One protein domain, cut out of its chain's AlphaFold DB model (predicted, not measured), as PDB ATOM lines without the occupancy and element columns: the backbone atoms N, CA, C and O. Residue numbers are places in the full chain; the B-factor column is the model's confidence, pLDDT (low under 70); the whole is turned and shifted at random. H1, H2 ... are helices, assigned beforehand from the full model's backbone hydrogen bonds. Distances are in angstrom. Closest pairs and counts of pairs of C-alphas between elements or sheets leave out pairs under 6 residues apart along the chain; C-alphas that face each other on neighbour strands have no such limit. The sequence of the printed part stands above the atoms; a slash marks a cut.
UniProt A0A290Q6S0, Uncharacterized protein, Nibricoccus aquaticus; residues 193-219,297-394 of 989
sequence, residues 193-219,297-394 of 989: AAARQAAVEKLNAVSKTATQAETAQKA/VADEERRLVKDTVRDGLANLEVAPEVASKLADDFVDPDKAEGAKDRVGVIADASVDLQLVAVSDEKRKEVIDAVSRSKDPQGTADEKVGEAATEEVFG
ATOM      1  N   ALA A 193      66.172 166.467 152.984       66.50
ATOM      2  CA  ALA A 193      66.615 165.429 152.064       66.50
ATOM      3  C   ALA A 193      66.553 165.885 150.600       66.50
ATOM      4  O   ALA A 193      67.525 165.686 149.869       66.50
ATOM      5  N   ALA A 194      65.467 166.559 150.206       69.44
ATOM      6  CA  ALA A 194      65.326 167.167 148.887       69.44
ATOM      7  C   ALA A 194      66.349 168.297 148.659       69.44
ATOM      8  O   ALA A 194      66.959 168.370 147.593       69.44
ATOM      9  N   ALA A 195      66.605 169.139 149.669       69.88
ATOM     10  CA  ALA A 195      67.626 170.187 149.592       69.88
ATOM     11  C   ALA A 195      69.046 169.617 149.398       69.88
ATOM     12  O   ALA A 195      69.800 170.120 148.564       69.88
ATOM     13  N   ARG A 196      69.392 168.527 150.105       78.19
ATOM     14  CA  ARG A 196      70.656 167.787 149.927       78.19
ATOM     15  C   ARG A 196      70.775 167.199 148.516       78.19
ATOM     16  O   ARG A 196      71.795 167.410 147.866       78.19
ATOM     17  N   GLN A 197      69.733 166.544 147.999       75.75
ATOM     18  CA  GLN A 197      69.733 165.995 146.633       75.75
ATOM     19  C   GLN A 197      69.894 167.090 145.563       75.75
ATOM     20  O   GLN A 197      70.737 166.966 144.676       75.75
ATOM     21  N   ALA A 198      69.177 168.211 145.694       77.50
ATOM     22  CA  ALA A 198      69.324 169.360 144.800       77.50
ATOM     23  C   ALA A 198      70.713 170.030 144.896       77.50
ATOM     24  O   ALA A 198      71.162 170.656 143.937       77.50
ATOM     25  N   ALA A 199      71.410 169.912 146.033       76.69
ATOM     26  CA  ALA A 199      72.799 170.348 146.168       76.69
ATOM     27  C   ALA A 199      73.775 169.405 145.443       76.69
ATOM     28  O   ALA A 199      74.654 169.894 144.735       76.69
ATOM     29  N   VAL A 200      73.586 168.080 145.540       79.88
ATOM     30  CA  VAL A 200      74.358 167.087 144.763       79.88
ATOM     31  C   VAL A 200      74.201 167.322 143.260       79.88
ATOM     32  O   VAL A 200      75.198 167.416 142.546       79.88
ATOM     33  N   GLU A 201      72.969 167.492 142.774       83.69
ATOM     34  CA  GLU A 201      72.702 167.745 141.353       83.69
ATOM     35  C   GLU A 201      73.397 169.026 140.857       83.69
ATOM     36  O   GLU A 201      74.054 169.014 139.814       83.69
ATOM     37  N   LYS A 202      73.342 170.114 141.641       82.75
ATOM     38  CA  LYS A 202      74.040 171.374 141.330       82.75
ATOM     39  C   LYS A 202      75.561 171.225 141.319       82.75
ATOM     40  O   LYS A 202      76.197 171.729 140.397       82.75
ATOM     41  N   LEU A 203      76.152 170.539 142.299       80.62
ATOM     42  CA  LEU A 203      77.601 170.306 142.350       80.62
ATOM     43  C   LEU A 203      78.076 169.471 141.150       80.62
ATOM     44  O   LEU A 203      79.068 169.820 140.508       80.62
ATOM     45  N   ASN A 204      77.318 168.436 140.782       76.56
ATOM     46  CA  ASN A 204      77.591 167.616 139.603       76.56
ATOM     47  C   ASN A 204      77.452 168.419 138.297       76.56
ATOM     48  O   ASN A 204      78.288 168.286 137.401       76.56
ATOM     49  N   ALA A 205      76.454 169.303 138.199       77.50
ATOM     50  CA  ALA A 205      76.313 170.220 137.072       77.50
ATOM     51  C   ALA A 205      77.499 171.199 136.967       77.50
ATOM     52  O   ALA A 205      78.043 171.360 135.877       77.50
ATOM     53  N   VAL A 206      77.947 171.787 138.083       77.81
ATOM     54  CA  VAL A 206      79.105 172.705 138.132       77.81
ATOM     55  C   VAL A 206      80.414 171.996 137.773       77.81
ATOM     56  O   VAL A 206      81.203 172.533 137.001       77.81
ATOM     57  N   SER A 207      80.643 170.770 138.252       70.75
ATOM     58  CA  SER A 207      81.809 169.966 137.849       70.75
ATOM     59  C   SER A 207      81.801 169.671 136.340       70.75
ATOM     60  O   SER A 207      82.806 169.842 135.638       70.75
ATOM     61  N   LYS A 208      80.625 169.322 135.800       74.56
ATOM     62  CA  LYS A 208      80.426 169.035 134.374       74.56
ATOM     63  C   LYS A 208      80.541 170.274 133.477       74.56
ATOM     64  O   LYS A 208      80.940 170.124 132.323       74.56
ATOM     65  N   THR A 209      80.209 171.478 133.946       70.44
ATOM     66  CA  THR A 209      80.423 172.718 133.174       70.44
ATOM     67  C   THR A 209      81.852 173.239 133.300       70.44
ATOM     68  O   THR A 209      82.417 173.643 132.287       70.44
ATOM     69  N   ALA A 210      82.479 173.154 134.478       67.25
ATOM     70  CA  ALA A 210      83.877 173.547 134.680       67.25
ATOM     71  C   ALA A 210      84.836 172.754 133.773       67.25
ATOM     72  O   ALA A 210      85.632 173.344 133.047       67.25
ATOM     73  N   THR A 211      84.685 171.428 133.713       66.94
ATOM     74  CA  THR A 211      85.490 170.556 132.831       66.94
ATOM     75  C   THR A 211      85.295 170.856 131.334       66.94
ATOM     76  O   THR A 211      86.240 170.752 130.545       66.94
ATOM     77  N   GLN A 212      84.101 171.299 130.921       64.25
ATOM     78  CA  GLN A 212      83.840 171.778 129.554       64.25
ATOM     79  C   GLN A 212      84.455 173.164 129.289       64.25
ATOM     80  O   GLN A 212      85.016 173.389 128.217       64.25
ATOM     81  N   ALA A 213      84.423 174.075 130.265       64.69
ATOM     82  CA  ALA A 213      85.063 175.384 130.160       64.69
ATOM     83  C   ALA A 213      86.595 175.263 130.065       64.69
ATOM     84  O   ALA A 213      87.211 175.869 129.191       64.69
ATOM     85  N   GLU A 214      87.219 174.417 130.889       67.38
ATOM     86  CA  GLU A 214      88.666 174.177 130.855       67.38
ATOM     87  C   GLU A 214      89.134 173.526 129.549       67.38
ATOM     88  O   GLU A 214      90.210 173.854 129.047       67.38
ATOM     89  N   THR A 215      88.352 172.605 128.978       67.50
ATOM     90  CA  THR A 215      88.685 171.989 127.683       67.50
ATOM     91  C   THR A 215      88.505 172.973 126.525       67.50
ATOM     92  O   THR A 215      89.359 173.013 125.637       67.50
ATOM     93  N   ALA A 216      87.488 173.841 126.571       62.56
ATOM     94  CA  ALA A 216      87.339 174.955 125.632       62.56
ATOM     95  C   ALA A 216      88.479 175.989 125.756       62.56
ATOM     96  O   ALA A 216      89.032 176.415 124.741       62.56
ATOM     97  N   GLN A 217      88.898 176.344 126.977       68.00
ATOM     98  CA  GLN A 217      90.030 177.247 127.211       68.00
ATOM     99  C   GLN A 217      91.345 176.642 126.694       68.00
ATOM    100  O   GLN A 217      92.053 177.288 125.924       68.00
ATOM    101  N   LYS A 218      91.637 175.375 127.016       71.56
ATOM    102  CA  LYS A 218      92.837 174.664 126.532       71.56
ATOM    103  C   LYS A 218      92.845 174.511 125.000       71.56
ATOM    104  O   LYS A 218      93.918 174.480 124.396       71.56
ATOM    105  N   ALA A 219      91.680 174.463 124.347       65.19
ATOM    106  CA  ALA A 219      91.570 174.533 122.886       65.19
ATOM    107  C   ALA A 219      91.826 175.956 122.341       65.19
ATOM    108  O   ALA A 219      92.558 176.110 121.362       65.19
ATOM    109  N   VAL A 297      85.451 189.461 133.805       83.31
ATOM    110  CA  VAL A 297      84.320 188.514 133.736       83.31
ATOM    111  C   VAL A 297      84.730 187.138 134.282       83.31
ATOM    112  O   VAL A 297      83.959 186.506 134.993       83.31
ATOM    113  N   ALA A 298      85.985 186.732 134.057       83.69
ATOM    114  CA  ALA A 298      86.543 185.503 134.607       83.69
ATOM    115  C   ALA A 298      86.685 185.528 136.143       83.69
ATOM    116  O   ALA A 298      86.551 184.480 136.765       83.69
ATOM    117  N   ASP A 299      86.932 186.680 136.775       88.50
ATOM    118  CA  ASP A 299      86.984 186.791 138.242       88.50
ATOM    119  C   ASP A 299      85.582 186.644 138.857       88.50
ATOM    120  O   ASP A 299      85.415 185.954 139.865       88.50
ATOM    121  N   GLU A 300      84.561 187.230 138.223       90.31
ATOM    122  CA  GLU A 300      83.167 187.122 138.669       90.31
ATOM    123  C   GLU A 300      82.585 185.716 138.417       90.31
ATOM    124  O   GLU A 300      81.924 185.160 139.296       90.31
ATOM    125  N   GLU A 301      82.920 185.068 137.295       91.00
ATOM    126  CA  GLU A 301      82.622 183.647 137.049       91.00
ATOM    127  C   GLU A 301      83.307 182.733 138.080       91.00
ATOM    128  O   GLU A 301      82.656 181.876 138.684       91.00
ATOM    129  N   ARG A 302      84.606 182.940 138.346       92.56
ATOM    130  CA  ARG A 302      85.367 182.198 139.371       92.56
ATOM    131  C   ARG A 302      84.755 182.361 140.759       92.56
ATOM    132  O   ARG A 302      84.644 181.384 141.500       92.56
ATOM    133  N   ARG A 303      84.315 183.574 141.100       94.69
ATOM    134  CA  ARG A 303      83.601 183.873 142.343       94.69
ATOM    135  C   ARG A 303      82.255 183.152 142.415       94.69
ATOM    136  O   ARG A 303      81.977 182.522 143.431       94.69
ATOM    137  N   LEU A 304      81.455 183.182 141.349       94.50
ATOM    138  CA  LEU A 304      80.153 182.514 141.297       94.50
ATOM    139  C   LEU A 304      80.281 180.987 141.420       94.50
ATOM    140  O   LEU A 304      79.500 180.366 142.143       94.50
ATOM    141  N   VAL A 305      81.287 180.380 140.779       95.25
ATOM    142  CA  VAL A 305      81.614 178.952 140.949       95.25
ATOM    143  C   VAL A 305      82.016 178.663 142.396       95.25
ATOM    144  O   VAL A 305      81.451 177.757 143.008       95.25
ATOM    145  N   LYS A 306      82.924 179.458 142.978       96.00
ATOM    146  CA  LYS A 306      83.359 179.310 144.375       96.00
ATOM    147  C   LYS A 306      82.187 179.402 145.357       96.00
ATOM    148  O   LYS A 306      82.064 178.571 146.256       96.00
ATOM    149  N   ASP A 307      81.317 180.389 145.185       96.12
ATOM    150  CA  ASP A 307      80.167 180.585 146.064       96.12
ATOM    151  C   ASP A 307      79.142 179.446 145.891       96.12
ATOM    152  O   ASP A 307      78.698 178.879 146.888       96.12
ATOM    153  N   THR A 308      78.890 178.982 144.659       95.75
ATOM    154  CA  THR A 308      78.016 177.821 144.388       95.75
ATOM    155  C   THR A 308      78.562 176.515 144.983       95.75
ATOM    156  O   THR A 308      77.796 175.729 145.544       95.75
ATOM    157  N   VAL A 309      79.876 176.272 144.902       96.56
ATOM    158  CA  VAL A 309      80.516 175.085 145.500       96.56
ATOM    159  C   VAL A 309      80.466 175.149 147.028       96.56
ATOM    160  O   VAL A 309      80.145 174.143 147.663       96.56
ATOM    161  N   ARG A 310      80.708 176.321 147.632       97.06
ATOM    162  CA  ARG A 310      80.596 176.496 149.089       97.06
ATOM    163  C   ARG A 310      79.168 176.248 149.575       97.06
ATOM    164  O   ARG A 310      78.992 175.522 150.550       97.06
ATOM    165  N   ASP A 311      78.169 176.801 148.891       95.38
ATOM    166  CA  ASP A 311      76.758 176.630 149.244       95.38
ATOM    167  C   ASP A 311      76.305 175.175 149.048       95.38
ATOM    168  O   ASP A 311      75.604 174.623 149.898       95.38
ATOM    169  N   GLY A 312      76.747 174.507 147.978       95.06
ATOM    170  CA  GLY A 312      76.505 173.077 147.775       95.06
ATOM    171  C   GLY A 312      77.073 172.228 148.919       95.06
ATOM    172  O   GLY A 312      76.346 171.441 149.521       95.06
ATOM    173  N   LEU A 313      78.340 172.440 149.284       94.75
ATOM    174  CA  LEU A 313      78.995 171.725 150.387       94.75
ATOM    175  C   LEU A 313      78.375 172.053 151.758       94.75
ATOM    176  O   LEU A 313      78.272 171.166 152.603       94.75
ATOM    177  N   ALA A 314      77.898 173.282 151.974       93.81
ATOM    178  CA  ALA A 314      77.177 173.659 153.190       93.81
ATOM    179  C   ALA A 314      75.826 172.928 153.323       93.81
ATOM    180  O   ALA A 314      75.469 172.503 154.422       93.81
ATOM    181  N   ASN A 315      75.101 172.716 152.216       93.38
ATOM    182  CA  ASN A 315      73.883 171.894 152.200       93.38
ATOM    183  C   ASN A 315      74.174 170.403 152.467       93.38
ATOM    184  O   ASN A 315      73.334 169.712 153.039       93.38
ATOM    185  N   LEU A 316      75.372 169.923 152.112       92.38
ATOM    186  CA  LEU A 316      75.892 168.596 152.481       92.38
ATOM    187  C   LEU A 316      76.487 168.545 153.905       92.38
ATOM    188  O   LEU A 316      77.081 167.544 154.285       92.38
ATOM    189  N   GLU A 317      76.318 169.604 154.705       93.06
ATOM    190  CA  GLU A 317      76.734 169.713 156.116       93.06
ATOM    191  C   GLU A 317      78.255 169.678 156.372       93.06
ATOM    192  O   GLU A 317      78.698 169.573 157.521       93.06
ATOM    193  N   VAL A 318      79.056 169.866 155.317       94.06
ATOM    194  CA  VAL A 318      80.517 170.019 155.386       94.06
ATOM    195  C   VAL A 318      80.879 171.235 156.245       94.06
ATOM    196  O   VAL A 318      80.295 172.313 156.104       94.06
ATOM    197  N   ALA A 319      81.879 171.095 157.121       93.31
ATOM    198  CA  ALA A 319      82.342 172.197 157.964       93.31
ATOM    199  C   ALA A 319      82.754 173.422 157.112       93.31
ATOM    200  O   ALA A 319      83.487 173.261 156.132       93.31
ATOM    201  N   PRO A 320      82.349 174.658 157.472       92.81
ATOM    202  CA  PRO A 320      82.440 175.826 156.585       92.81
ATOM    203  C   PRO A 320      83.876 176.216 156.205       92.81
ATOM    204  O   PRO A 320      84.104 176.756 155.123       92.81
ATOM    205  N   GLU A 321      84.853 175.903 157.059       95.06
ATOM    206  CA  GLU A 321      86.287 176.043 156.776       95.06
ATOM    207  C   GLU A 321      86.732 175.105 155.644       95.06
ATOM    208  O   GLU A 321      87.430 175.514 154.717       95.06
ATOM    209  N   VAL A 322      86.277 173.849 155.691       94.94
ATOM    210  CA  VAL A 322      86.600 172.816 154.701       94.94
ATOM    211  C   VAL A 322      85.831 173.066 153.405       94.94
ATOM    212  O   VAL A 322      86.430 172.990 152.339       94.94
ATOM    213  N   ALA A 323      84.556 173.462 153.484       95.62
ATOM    214  CA  ALA A 323      83.756 173.873 152.331       95.62
ATOM    215  C   ALA A 323      84.368 175.085 151.608       95.62
ATOM    216  O   ALA A 323      84.468 175.088 150.383       95.62
ATOM    217  N   SER A 324      84.841 176.089 152.356       96.06
ATOM    218  CA  SER A 324      85.523 177.253 151.776       96.06
ATOM    219  C   SER A 324      86.853 176.869 151.129       96.06
ATOM    220  O   SER A 324      87.118 177.306 150.014       96.06
ATOM    221  N   LYS A 325      87.653 176.007 151.777       96.69
ATOM    222  CA  LYS A 325      88.905 175.511 151.194       96.69
ATOM    223  C   LYS A 325      88.668 174.671 149.935       96.69
ATOM    224  O   LYS A 325      89.379 174.869 148.959       96.69
ATOM    225  N   LEU A 326      87.689 173.763 149.933       96.38
ATOM    226  CA  LEU A 326      87.335 172.996 148.733       96.38
ATOM    227  C   LEU A 326      86.888 173.926 147.607       96.38
ATOM    228  O   LEU A 326      87.310 173.724 146.480       96.38
ATOM    229  N   ALA A 327      86.104 174.963 147.902       96.94
ATOM    230  CA  ALA A 327      85.682 175.937 146.902       96.94
ATOM    231  C   ALA A 327      86.843 176.790 146.341       96.94
ATOM    232  O   ALA A 327      86.803 177.163 145.172       96.94
ATOM    233  N   ASP A 328      87.883 177.077 147.135       97.19
ATOM    234  CA  ASP A 328      89.153 177.638 146.640       97.19
ATOM    235  C   ASP A 328      89.921 176.627 145.767       97.19
ATOM    236  O   ASP A 328      90.257 176.924 144.621       97.19
ATOM    237  N   ASP A 329      90.151 175.411 146.276       97.12
ATOM    238  CA  ASP A 329      90.886 174.347 145.577       97.12
ATOM    239  C   ASP A 329      90.174 173.880 144.280       97.12
ATOM    240  O   ASP A 329      90.837 173.383 143.377       97.12
ATOM    241  N   PHE A 330      88.852 174.059 144.156       96.44
ATOM    242  CA  PHE A 330      88.041 173.741 142.964       96.44
ATOM    243  C   PHE A 330      88.218 174.758 141.827       96.44
ATOM    244  O   PHE A 330      88.017 174.428 140.659       96.44
ATOM    245  N   VAL A 331      88.576 175.999 142.164       95.62
ATOM    246  CA  VAL A 331      88.748 177.111 141.214       95.62
ATOM    247  C   VAL A 331      90.224 177.321 140.845       95.62
ATOM    248  O   VAL A 331      90.536 177.866 139.782       95.62
ATOM    249  N   ASP A 332      91.143 176.858 141.690       95.44
ATOM    250  CA  ASP A 332      92.572 176.748 141.400       95.44
ATOM    251  C   ASP A 332      92.840 175.635 140.360       95.44
ATOM    252  O   ASP A 332      92.610 174.463 140.662       95.44
ATOM    253  N   PRO A 333      93.334 175.947 139.144       90.81
ATOM    254  CA  PRO A 333      93.496 174.957 138.075       90.81
ATOM    255  C   PRO A 333      94.502 173.843 138.404       90.81
ATOM    256  O   PRO A 333      94.374 172.751 137.851       90.81
ATOM    257  N   ASP A 334      95.453 174.074 139.316       95.81
ATOM    258  CA  ASP A 334      96.429 173.058 139.733       95.81
ATOM    259  C   ASP A 334      95.846 172.079 140.770       95.81
ATOM    260  O   ASP A 334      96.430 171.023 141.033       95.81
ATOM    261  N   LYS A 335      94.688 172.404 141.368       95.81
ATOM    262  CA  LYS A 335      94.001 171.578 142.379       95.81
ATOM    263  C   LYS A 335      92.575 171.161 141.992       95.81
ATOM    264  O   LYS A 335      92.023 170.270 142.641       95.81
ATOM    265  N   ALA A 336      92.023 171.724 140.916       93.12
ATOM    266  CA  ALA A 336      90.624 171.581 140.521       93.12
ATOM    267  C   ALA A 336      90.160 170.124 140.382       93.12
ATOM    268  O   ALA A 336      89.091 169.796 140.881       93.12
ATOM    269  N   GLU A 337      90.945 169.235 139.762       92.94
ATOM    270  CA  GLU A 337      90.593 167.805 139.631       92.94
ATOM    271  C   GLU A 337      90.460 167.128 141.006       92.94
ATOM    272  O   GLU A 337      89.389 166.639 141.356       92.94
ATOM    273  N   GLY A 338      91.493 167.211 141.853       93.44
ATOM    274  CA  GLY A 338      91.456 166.628 143.201       93.44
ATOM    275  C   GLY A 338      90.422 167.275 144.135       93.44
ATOM    276  O   GLY A 338      90.019 166.672 145.131       93.44
ATOM    277  N   ALA A 339      89.968 168.493 143.830       94.69
ATOM    278  CA  ALA A 339      88.838 169.126 144.497       94.69
ATOM    279  C   ALA A 339      87.484 168.622 143.962       94.69
ATOM    280  O   ALA A 339      86.620 168.306 144.776       94.69
ATOM    281  N   LYS A 340      87.304 168.485 142.639       94.69
ATOM    282  CA  LYS A 340      86.108 167.885 142.012       94.69
ATOM    283  C   LYS A 340      85.879 166.462 142.517       94.69
ATOM    284  O   LYS A 340      84.772 166.162 142.955       94.69
ATOM    285  N   ASP A 341      86.926 165.637 142.547       95.62
ATOM    286  CA  ASP A 341      86.872 164.267 143.070       95.62
ATOM    287  C   ASP A 341      86.408 164.252 144.533       95.62
ATOM    288  O   ASP A 341      85.472 163.541 144.896       95.62
ATOM    289  N   ARG A 342      87.005 165.099 145.385       96.06
ATOM    290  CA  ARG A 342      86.623 165.209 146.805       96.06
ATOM    291  C   ARG A 342      85.183 165.691 146.985       96.06
ATOM    292  O   ARG A 342      84.487 165.151 147.837       96.06
ATOM    293  N   VAL A 343      84.722 166.652 146.183       96.31
ATOM    294  CA  VAL A 343      83.320 167.107 146.169       96.31
ATOM    295  C   VAL A 343      82.374 165.965 145.775       96.31
ATOM    296  O   VAL A 343      81.358 165.776 146.440       96.31
ATOM    297  N   GLY A 344      82.723 165.175 144.754       95.25
ATOM    298  CA  GLY A 344      81.949 164.008 144.317       95.25
ATOM    299  C   GLY A 344      81.841 162.931 145.398       95.25
ATOM    300  O   GLY A 344      80.740 162.526 145.756       95.25
ATOM    301  N   VAL A 345      82.964 162.538 146.010       96.50
ATOM    302  CA  VAL A 345      82.973 161.532 147.088       96.50
ATOM    303  C   VAL A 345      82.172 161.990 148.316       96.50
ATOM    304  O   VAL A 345      81.477 161.182 148.931       96.50
ATOM    305  N   ILE A 346      82.215 163.282 148.663       95.94
ATOM    306  CA  ILE A 346      81.382 163.867 149.731       95.94
ATOM    307  C   ILE A 346      79.887 163.785 149.377       95.94
ATOM    308  O   ILE A 346      79.070 163.434 150.231       95.94
ATOM    309  N   ALA A 347      79.522 164.089 148.128       95.19
ATOM    310  CA  ALA A 347      78.147 164.002 147.647       95.19
ATOM    311  C   ALA A 347      77.616 162.558 147.685       95.19
ATOM    312  O   ALA A 347      76.564 162.314 148.282       95.19
ATOM    313  N   ASP A 348      78.373 161.600 147.148       94.19
ATOM    314  CA  ASP A 348      78.020 160.177 147.156       94.19
ATOM    315  C   ASP A 348      77.916 159.623 148.584       94.19
ATOM    316  O   ASP A 348      76.968 158.908 148.909       94.19
ATOM    317  N   ALA A 349      78.850 159.982 149.472       95.00
ATOM    318  CA  ALA A 349      78.780 159.600 150.881       95.00
ATOM    319  C   ALA A 349      77.510 160.149 151.555       95.00
ATOM    320  O   ALA A 349      76.859 159.432 152.315       95.00
ATOM    321  N   SER A 350      77.114 161.393 151.254       94.06
ATOM    322  CA  SER A 350      75.884 161.984 151.793       94.06
ATOM    323  C   SER A 350      74.638 161.231 151.324       94.06
ATOM    324  O   SER A 350      73.771 160.943 152.152       94.06
ATOM    325  N   VAL A 351      74.555 160.890 150.032       92.94
ATOM    326  CA  VAL A 351      73.441 160.114 149.456       92.94
ATOM    327  C   VAL A 351      73.358 158.726 150.092       92.94
ATOM    328  O   VAL A 351      72.287 158.319 150.536       92.94
ATOM    329  N   ASP A 352      74.482 158.029 150.238       91.56
ATOM    330  CA  ASP A 352      74.506 156.680 150.810       91.56
ATOM    331  C   ASP A 352      74.077 156.680 152.288       91.56
ATOM    332  O   ASP A 352      73.276 155.850 152.721       91.56
ATOM    333  N   LEU A 353      74.501 157.691 153.053       92.19
ATOM    334  CA  LEU A 353      74.026 157.919 154.421       92.19
ATOM    335  C   LEU A 353      72.537 158.317 154.470       92.19
ATOM    336  O   LEU A 353      71.907 158.178 155.517       92.19
ATOM    337  N   GLN A 354      71.949 158.877 153.400       90.12
ATOM    338  CA  GLN A 354      70.495 159.114 153.318       90.12
ATOM    339  C   GLN A 354      69.738 157.805 153.074       90.12
ATOM    340  O   GLN A 354      68.741 157.567 153.752       90.12
ATOM    341  N   LEU A 355      70.224 156.951 152.165       86.75
ATOM    342  CA  LEU A 355      69.614 155.654 151.841       86.75
ATOM    343  C   LEU A 355      69.531 154.723 153.060       86.75
ATOM    344  O   LEU A 355      68.535 154.026 153.234       86.75
ATOM    345  N   VAL A 356      70.537 154.757 153.939       87.69
ATOM    346  CA  VAL A 356      70.566 153.962 155.183       87.69
ATOM    347  C   VAL A 356      69.905 154.693 156.376       87.69
ATOM    348  O   VAL A 356      69.978 154.239 157.510       87.69
ATOM    349  N   ALA A 357      69.233 155.827 156.138       90.00
ATOM    350  CA  ALA A 357      68.499 156.612 157.142       90.00
ATOM    351  C   ALA A 357      69.316 157.064 158.378       90.00
ATOM    352  O   ALA A 357      68.737 157.415 159.406       90.00
ATOM    353  N   VAL A 358      70.650 157.116 158.259       92.06
ATOM    354  CA  VAL A 358      71.581 157.431 159.356       92.06
ATOM    355  C   VAL A 358      71.266 158.790 159.989       92.06
ATOM    356  O   VAL A 358      71.016 159.772 159.278       92.06
ATOM    357  N   SER A 359      71.319 158.860 161.321       92.69
ATOM    358  CA  SER A 359      71.122 160.103 162.091       92.69
ATOM    359  C   SER A 359      71.947 161.292 161.559       92.69
ATOM    360  O   SER A 359      73.095 161.135 161.141       92.69
ATOM    361  N   ASP A 360      71.374 162.502 161.568       90.56
ATOM    362  CA  ASP A 360      72.026 163.707 161.019       90.56
ATOM    363  C   ASP A 360      73.345 164.040 161.745       90.56
ATOM    364  O   ASP A 360      74.317 164.460 161.119       90.56
ATOM    365  N   GLU A 361      73.430 163.780 163.051       93.69
ATOM    366  CA  GLU A 361      74.656 163.930 163.835       93.69
ATOM    367  C   GLU A 361      75.768 162.989 163.343       93.69
ATOM    368  O   GLU A 361      76.900 163.432 163.128       93.69
ATOM    369  N   LYS A 362      75.451 161.705 163.124       94.75
ATOM    370  CA  LYS A 362      76.428 160.701 162.678       94.75
ATOM    371  C   LYS A 362      76.790 160.878 161.205       94.75
ATOM    372  O   LYS A 362      77.956 160.764 160.837       94.75
ATOM    373  N   ARG A 363      75.819 161.259 160.372       94.25
ATOM    374  CA  ARG A 363      76.025 161.711 158.989       94.25
ATOM    375  C   ARG A 363      77.057 162.831 158.930       94.25
ATOM    376  O   ARG A 363      78.025 162.726 158.182       94.25
ATOM    377  N   LYS A 364      76.879 163.872 159.743       94.38
ATOM    378  CA  LYS A 364      77.797 165.008 159.804       94.38
ATOM    379  C   LYS A 364      79.194 164.604 160.279       94.38
ATOM    380  O   LYS A 364      80.170 165.081 159.711       94.38
ATOM    381  N   GLU A 365      79.306 163.704 161.258       95.69
ATOM    382  CA  GLU A 365      80.590 163.123 161.689       95.69
ATOM    383  C   GLU A 365      81.324 162.439 160.519       95.69
ATOM    384  O   GLU A 365      82.498 162.723 160.275       95.69
ATOM    385  N   VAL A 366      80.624 161.595 159.749       96.00
ATOM    386  CA  VAL A 366      81.188 160.897 158.581       96.00
ATOM    387  C   VAL A 366      81.585 161.879 157.477       96.00
ATOM    388  O   VAL A 366      82.706 161.806 156.976       96.00
ATOM    389  N   ILE A 367      80.714 162.826 157.118       96.12
ATOM    390  CA  ILE A 367      81.005 163.818 156.071       96.12
ATOM    391  C   ILE A 367      82.194 164.702 156.454       96.12
ATOM    392  O   ILE A 367      83.060 164.955 155.618       96.12
ATOM    393  N   ASP A 368      82.291 165.141 157.707       95.12
ATOM    394  CA  ASP A 368      83.400 165.966 158.192       95.12
ATOM    395  C   ASP A 368      84.726 165.171 158.235       95.12
ATOM    396  O   ASP A 368      85.790 165.713 157.921       95.12
ATOM    397  N   ALA A 369      84.676 163.863 158.519       96.25
ATOM    398  CA  ALA A 369      85.827 162.961 158.411       96.25
ATOM    399  C   ALA A 369      86.288 162.764 156.952       96.25
ATOM    400  O   ALA A 369      87.466 162.974 156.652       96.25
ATOM    401  N   VAL A 370      85.369 162.436 156.033       96.56
ATOM    402  CA  VAL A 370      85.641 162.308 154.585       96.56
ATOM    403  C   VAL A 370      86.224 163.608 154.029       96.56
ATOM    404  O   VAL A 370      87.262 163.598 153.365       96.56
ATOM    405  N   SER A 371      85.619 164.748 154.373       94.62
ATOM    406  CA  SER A 371      86.025 166.069 153.884       94.62
ATOM    407  C   SER A 371      87.437 166.464 154.330       94.62
ATOM    408  O   SER A 371      88.161 167.116 153.570       94.62
ATOM    409  N   ARG A 372      87.866 166.065 155.537       95.00
ATOM    410  CA  ARG A 372      89.227 166.324 156.045       95.00
ATOM    411  C   ARG A 372      90.275 165.290 155.620       95.00
ATOM    412  O   ARG A 372      91.460 165.545 155.832       95.00
ATOM    413  N   SER A 373      89.881 164.150 155.056       96.00
ATOM    414  CA  SER A 373      90.823 163.067 154.765       96.00
ATOM    415  C   SER A 373      91.778 163.373 153.603       96.00
ATOM    416  O   SER A 373      91.502 164.198 152.728       96.00
ATOM    417  N   LYS A 374      92.917 162.668 153.605       95.25
ATOM    418  CA  LYS A 374      93.858 162.594 152.473       95.25
ATOM    419  C   LYS A 374      93.397 161.596 151.409       95.25
ATOM    420  O   LYS A 374      93.677 161.810 150.238       95.25
ATOM    421  N   ASP A 375      92.706 160.540 151.832       96.31
ATOM    422  CA  ASP A 375      92.020 159.588 150.961       96.31
ATOM    423  C   ASP A 375      90.513 159.710 151.235       96.31
ATOM    424  O   ASP A 375      90.009 159.100 152.185       96.31
ATOM    425  N   PRO A 376      89.785 160.545 150.472       94.62
ATOM    426  CA  PRO A 376      88.359 160.749 150.691       94.62
ATOM    427  C   PRO A 376      87.569 159.460 150.433       94.62
ATOM    428  O   PRO A 376      86.618 159.190 151.159       94.62
ATOM    429  N   GLN A 377      87.969 158.660 149.438       94.38
ATOM    430  CA  GLN A 377      87.226 157.488 148.979       94.38
ATOM    431  C   GLN A 377      87.364 156.340 149.974       94.38
ATOM    432  O   GLN A 377      86.348 155.855 150.462       94.38
ATOM    433  N   GLY A 378      88.589 155.977 150.366       94.94
ATOM    434  CA  GLY A 378      88.814 154.964 151.400       94.94
ATOM    435  C   GLY A 378      88.171 155.350 152.736       94.94
ATOM    436  O   GLY A 378      87.593 154.505 153.416       94.94
ATOM    437  N   THR A 379      88.169 156.646 153.076       95.62
ATOM    438  CA  THR A 379      87.477 157.145 154.279       95.62
ATOM    439  C   THR A 379      85.957 157.061 154.146       95.62
ATOM    440  O   THR A 379      85.291 156.717 155.119       95.62
ATOM    441  N   ALA A 380      85.388 157.343 152.971       95.56
ATOM    442  CA  ALA A 380      83.955 157.199 152.730       95.56
ATOM    443  C   ALA A 380      83.537 155.724 152.784       95.56
ATOM    444  O   ALA A 380      82.585 155.387 153.479       95.56
ATOM    445  N   ASP A 381      84.282 154.836 152.133       93.00
ATOM    446  CA  ASP A 381      84.022 153.397 152.135       93.00
ATOM    447  C   ASP A 381      84.122 152.791 153.547       93.00
ATOM    448  O   ASP A 381      83.260 152.001 153.941       93.00
ATOM    449  N   GLU A 382      85.101 153.211 154.357       94.31
ATOM    450  CA  GLU A 382      85.203 152.789 155.759       94.31
ATOM    451  C   GLU A 382      84.077 153.377 156.628       94.31
ATOM    452  O   GLU A 382      83.427 152.640 157.372       94.31
ATOM    453  N   LYS A 383      83.839 154.697 156.562       95.50
ATOM    454  CA  LYS A 383      82.983 155.422 157.520       95.50
ATOM    455  C   LYS A 383      81.500 155.428 157.175       95.50
ATOM    456  O   LYS A 383      80.685 155.389 158.093       95.50
ATOM    457  N   VAL A 384      81.131 155.393 155.895       94.94
ATOM    458  CA  VAL A 384      79.745 155.110 155.487       94.94
ATOM    459  C   VAL A 384      79.406 153.660 155.825       94.94
ATOM    460  O   VAL A 384      78.349 153.415 156.394       94.94
ATOM    461  N   GLY A 385      80.315 152.709 155.575       91.00
ATOM    462  CA  GLY A 385      80.125 151.309 155.970       91.00
ATOM    463  C   GLY A 385      80.056 151.105 157.493       91.00
ATOM    464  O   GLY A 385      79.228 150.329 157.970       91.00
ATOM    465  N   GLU A 386      80.862 151.831 158.276       93.12
ATOM    466  CA  GLU A 386      80.772 151.851 159.745       93.12
ATOM    467  C   GLU A 386      79.425 152.407 160.218       93.12
ATOM    468  O   GLU A 386      78.716 151.713 160.939       93.12
ATOM    469  N   ALA A 387      79.023 153.601 159.773       93.62
ATOM    470  CA  ALA A 387      77.756 154.202 160.192       93.62
ATOM    471  C   ALA A 387      76.532 153.380 159.746       93.62
ATOM    472  O   ALA A 387      75.579 153.233 160.506       93.62
ATOM    473  N   ALA A 388      76.568 152.788 158.550       89.81
ATOM    474  CA  ALA A 388      75.502 151.930 158.046       89.81
ATOM    475  C   ALA A 388      75.406 150.591 158.806       89.81
ATOM    476  O   ALA A 388      74.307 150.161 159.150       89.81
ATOM    477  N   THR A 389      76.534 149.949 159.144       87.00
ATOM    478  CA  THR A 389      76.513 148.759 160.023       87.00
ATOM    479  C   THR A 389      76.097 149.102 161.456       87.00
ATOM    480  O   THR A 389      75.418 148.300 162.093       87.00
ATOM    481  N   GLU A 390      76.454 150.288 161.957       91.88
ATOM    482  CA  GLU A 390      76.078 150.777 163.288       91.88
ATOM    483  C   GLU A 390      74.571 151.062 163.405       91.88
ATOM    484  O   GLU A 390      73.972 150.684 164.411       91.88
ATOM    485  N   GLU A 391      73.961 151.678 162.386       90.06
ATOM    486  CA  GLU A 391      72.532 152.025 162.361       90.06
ATOM    487  C   GLU A 391      71.644 150.794 162.069       90.06
ATOM    488  O   GLU A 391      70.643 150.594 162.752       90.06
ATOM    489  N   VAL A 392      72.018 149.918 161.119       83.56
ATOM    490  CA  VAL A 392      71.173 148.769 160.708       83.56
ATOM    491  C   VAL A 392      71.351 147.533 161.600       83.56
ATOM    492  O   VAL A 392      70.387 146.808 161.836       83.56
ATOM    493  N   PHE A 393      72.559 147.261 162.111       82.19
ATOM    494  CA  PHE A 393      72.842 146.049 162.909       82.19
ATOM    495  C   PHE A 393      73.220 146.340 164.366       82.19
ATOM    496  O   PHE A 393      73.430 145.417 165.156       82.19
ATOM    497  N   GLY A 394      73.312 147.616 164.738       86.94
ATOM    498  CA  GLY A 394      73.740 148.042 166.059       86.94
ATOM    499  C   GLY A 394      75.260 148.015 166.255       86.94
ATOM    500  O   GLY A 394      76.020 147.266 165.631       86.94
TER     501      GLY A 394
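This is residues 193 to 219 and 297 to 394 of the 989 residues of an uncharacterized protein of Nibricoccus aquaticus (UniProt A0A290Q6S0). Six helices, mostly aligned, make an elongated body with H4 through its middle. H5 and H6 pack on H4 toward one end as an up-and-down bundle of three, while H1 and the hairpin of H2 and H3 gather round H4 toward the other, where H1 and H2 spread apart at the cut. The printed part has 125 residues, with six named helices in the order H1 to H6 and no named strand; its class is all helix. It is compact, with a radius of gyration of the C-alphas of 14.9 A, and spans 53 by 27 by 24 A.

Start with H1, residues 193 to 219. It touches H2, residues 297 to 315, with residues 195 to 206 alone; look at the closest C-alphas, Ala 199 and Gly 312, 4.9 A apart. These two run opposite ways at a shallow tilt of 28 degrees. H2 forms a helical hairpin with H3, residues 320 to 331: the closest C-alphas, Lys 306 and Ala 327, are 4.8 A apart, at a tilt of 38 degrees, only just steep. Next comes the hub, H4, residues 336 to 355, which touches four helices. It touches H1 at C-alphas Ala 347 and Val 200, the closest, 5.7 A apart. Residues 336 to 343 of H4 alone touch residues 326 to 330 of H3, at a steep tilt of 46 degrees; the closest C-alphas, Phe 330 and Ala 336, are 4.2 A apart. H4 also forms a hairpin with H5, residues 360 to 372, where the closest C-alphas, Leu 353 and Arg 363, are 6.3 A apart. H5 forms another with H6, residues 376 to 393, closest at C-alphas Val 370 and Pro 376, 5.0 A. H6 touches H4 and runs the same way at a shallow tilt of 6 degrees, with the closest C-alphas, Ala 349 and Ala 380, 6.0 A apart. H1 and H6 are apart. In H2, H4, H5 and H6 every O i to N i+4 pair is within hydrogen-bond range; in H1 it is 22 of 23, in H3 7 of 8.

Find C-alpha 193 at (66.615, 165.429, 152.064); from there H1 runs 39.5 A to C-alpha 219. H2 measures 26.9 A, H3 16.7 A and H5 18.1 A. H4 begins at C-alpha 336, (90.624, 171.581, 140.521), and runs 28.7 A. H6 runs 24.6 A to C-alpha 393 at (72.842, 146.049, 162.909).

The two C-alphas farthest apart, Ala 219 and Gly 394, are 53.7 A apart. Residues 220 to 296 are not printed, and C-alphas 219 and 297 stand 19.1 A apart across this cut. The links printed whole are tight. The mean pLDDT of the printed part is 89.0; residues 193 to 195, 210 to 217 and 219 are under 70.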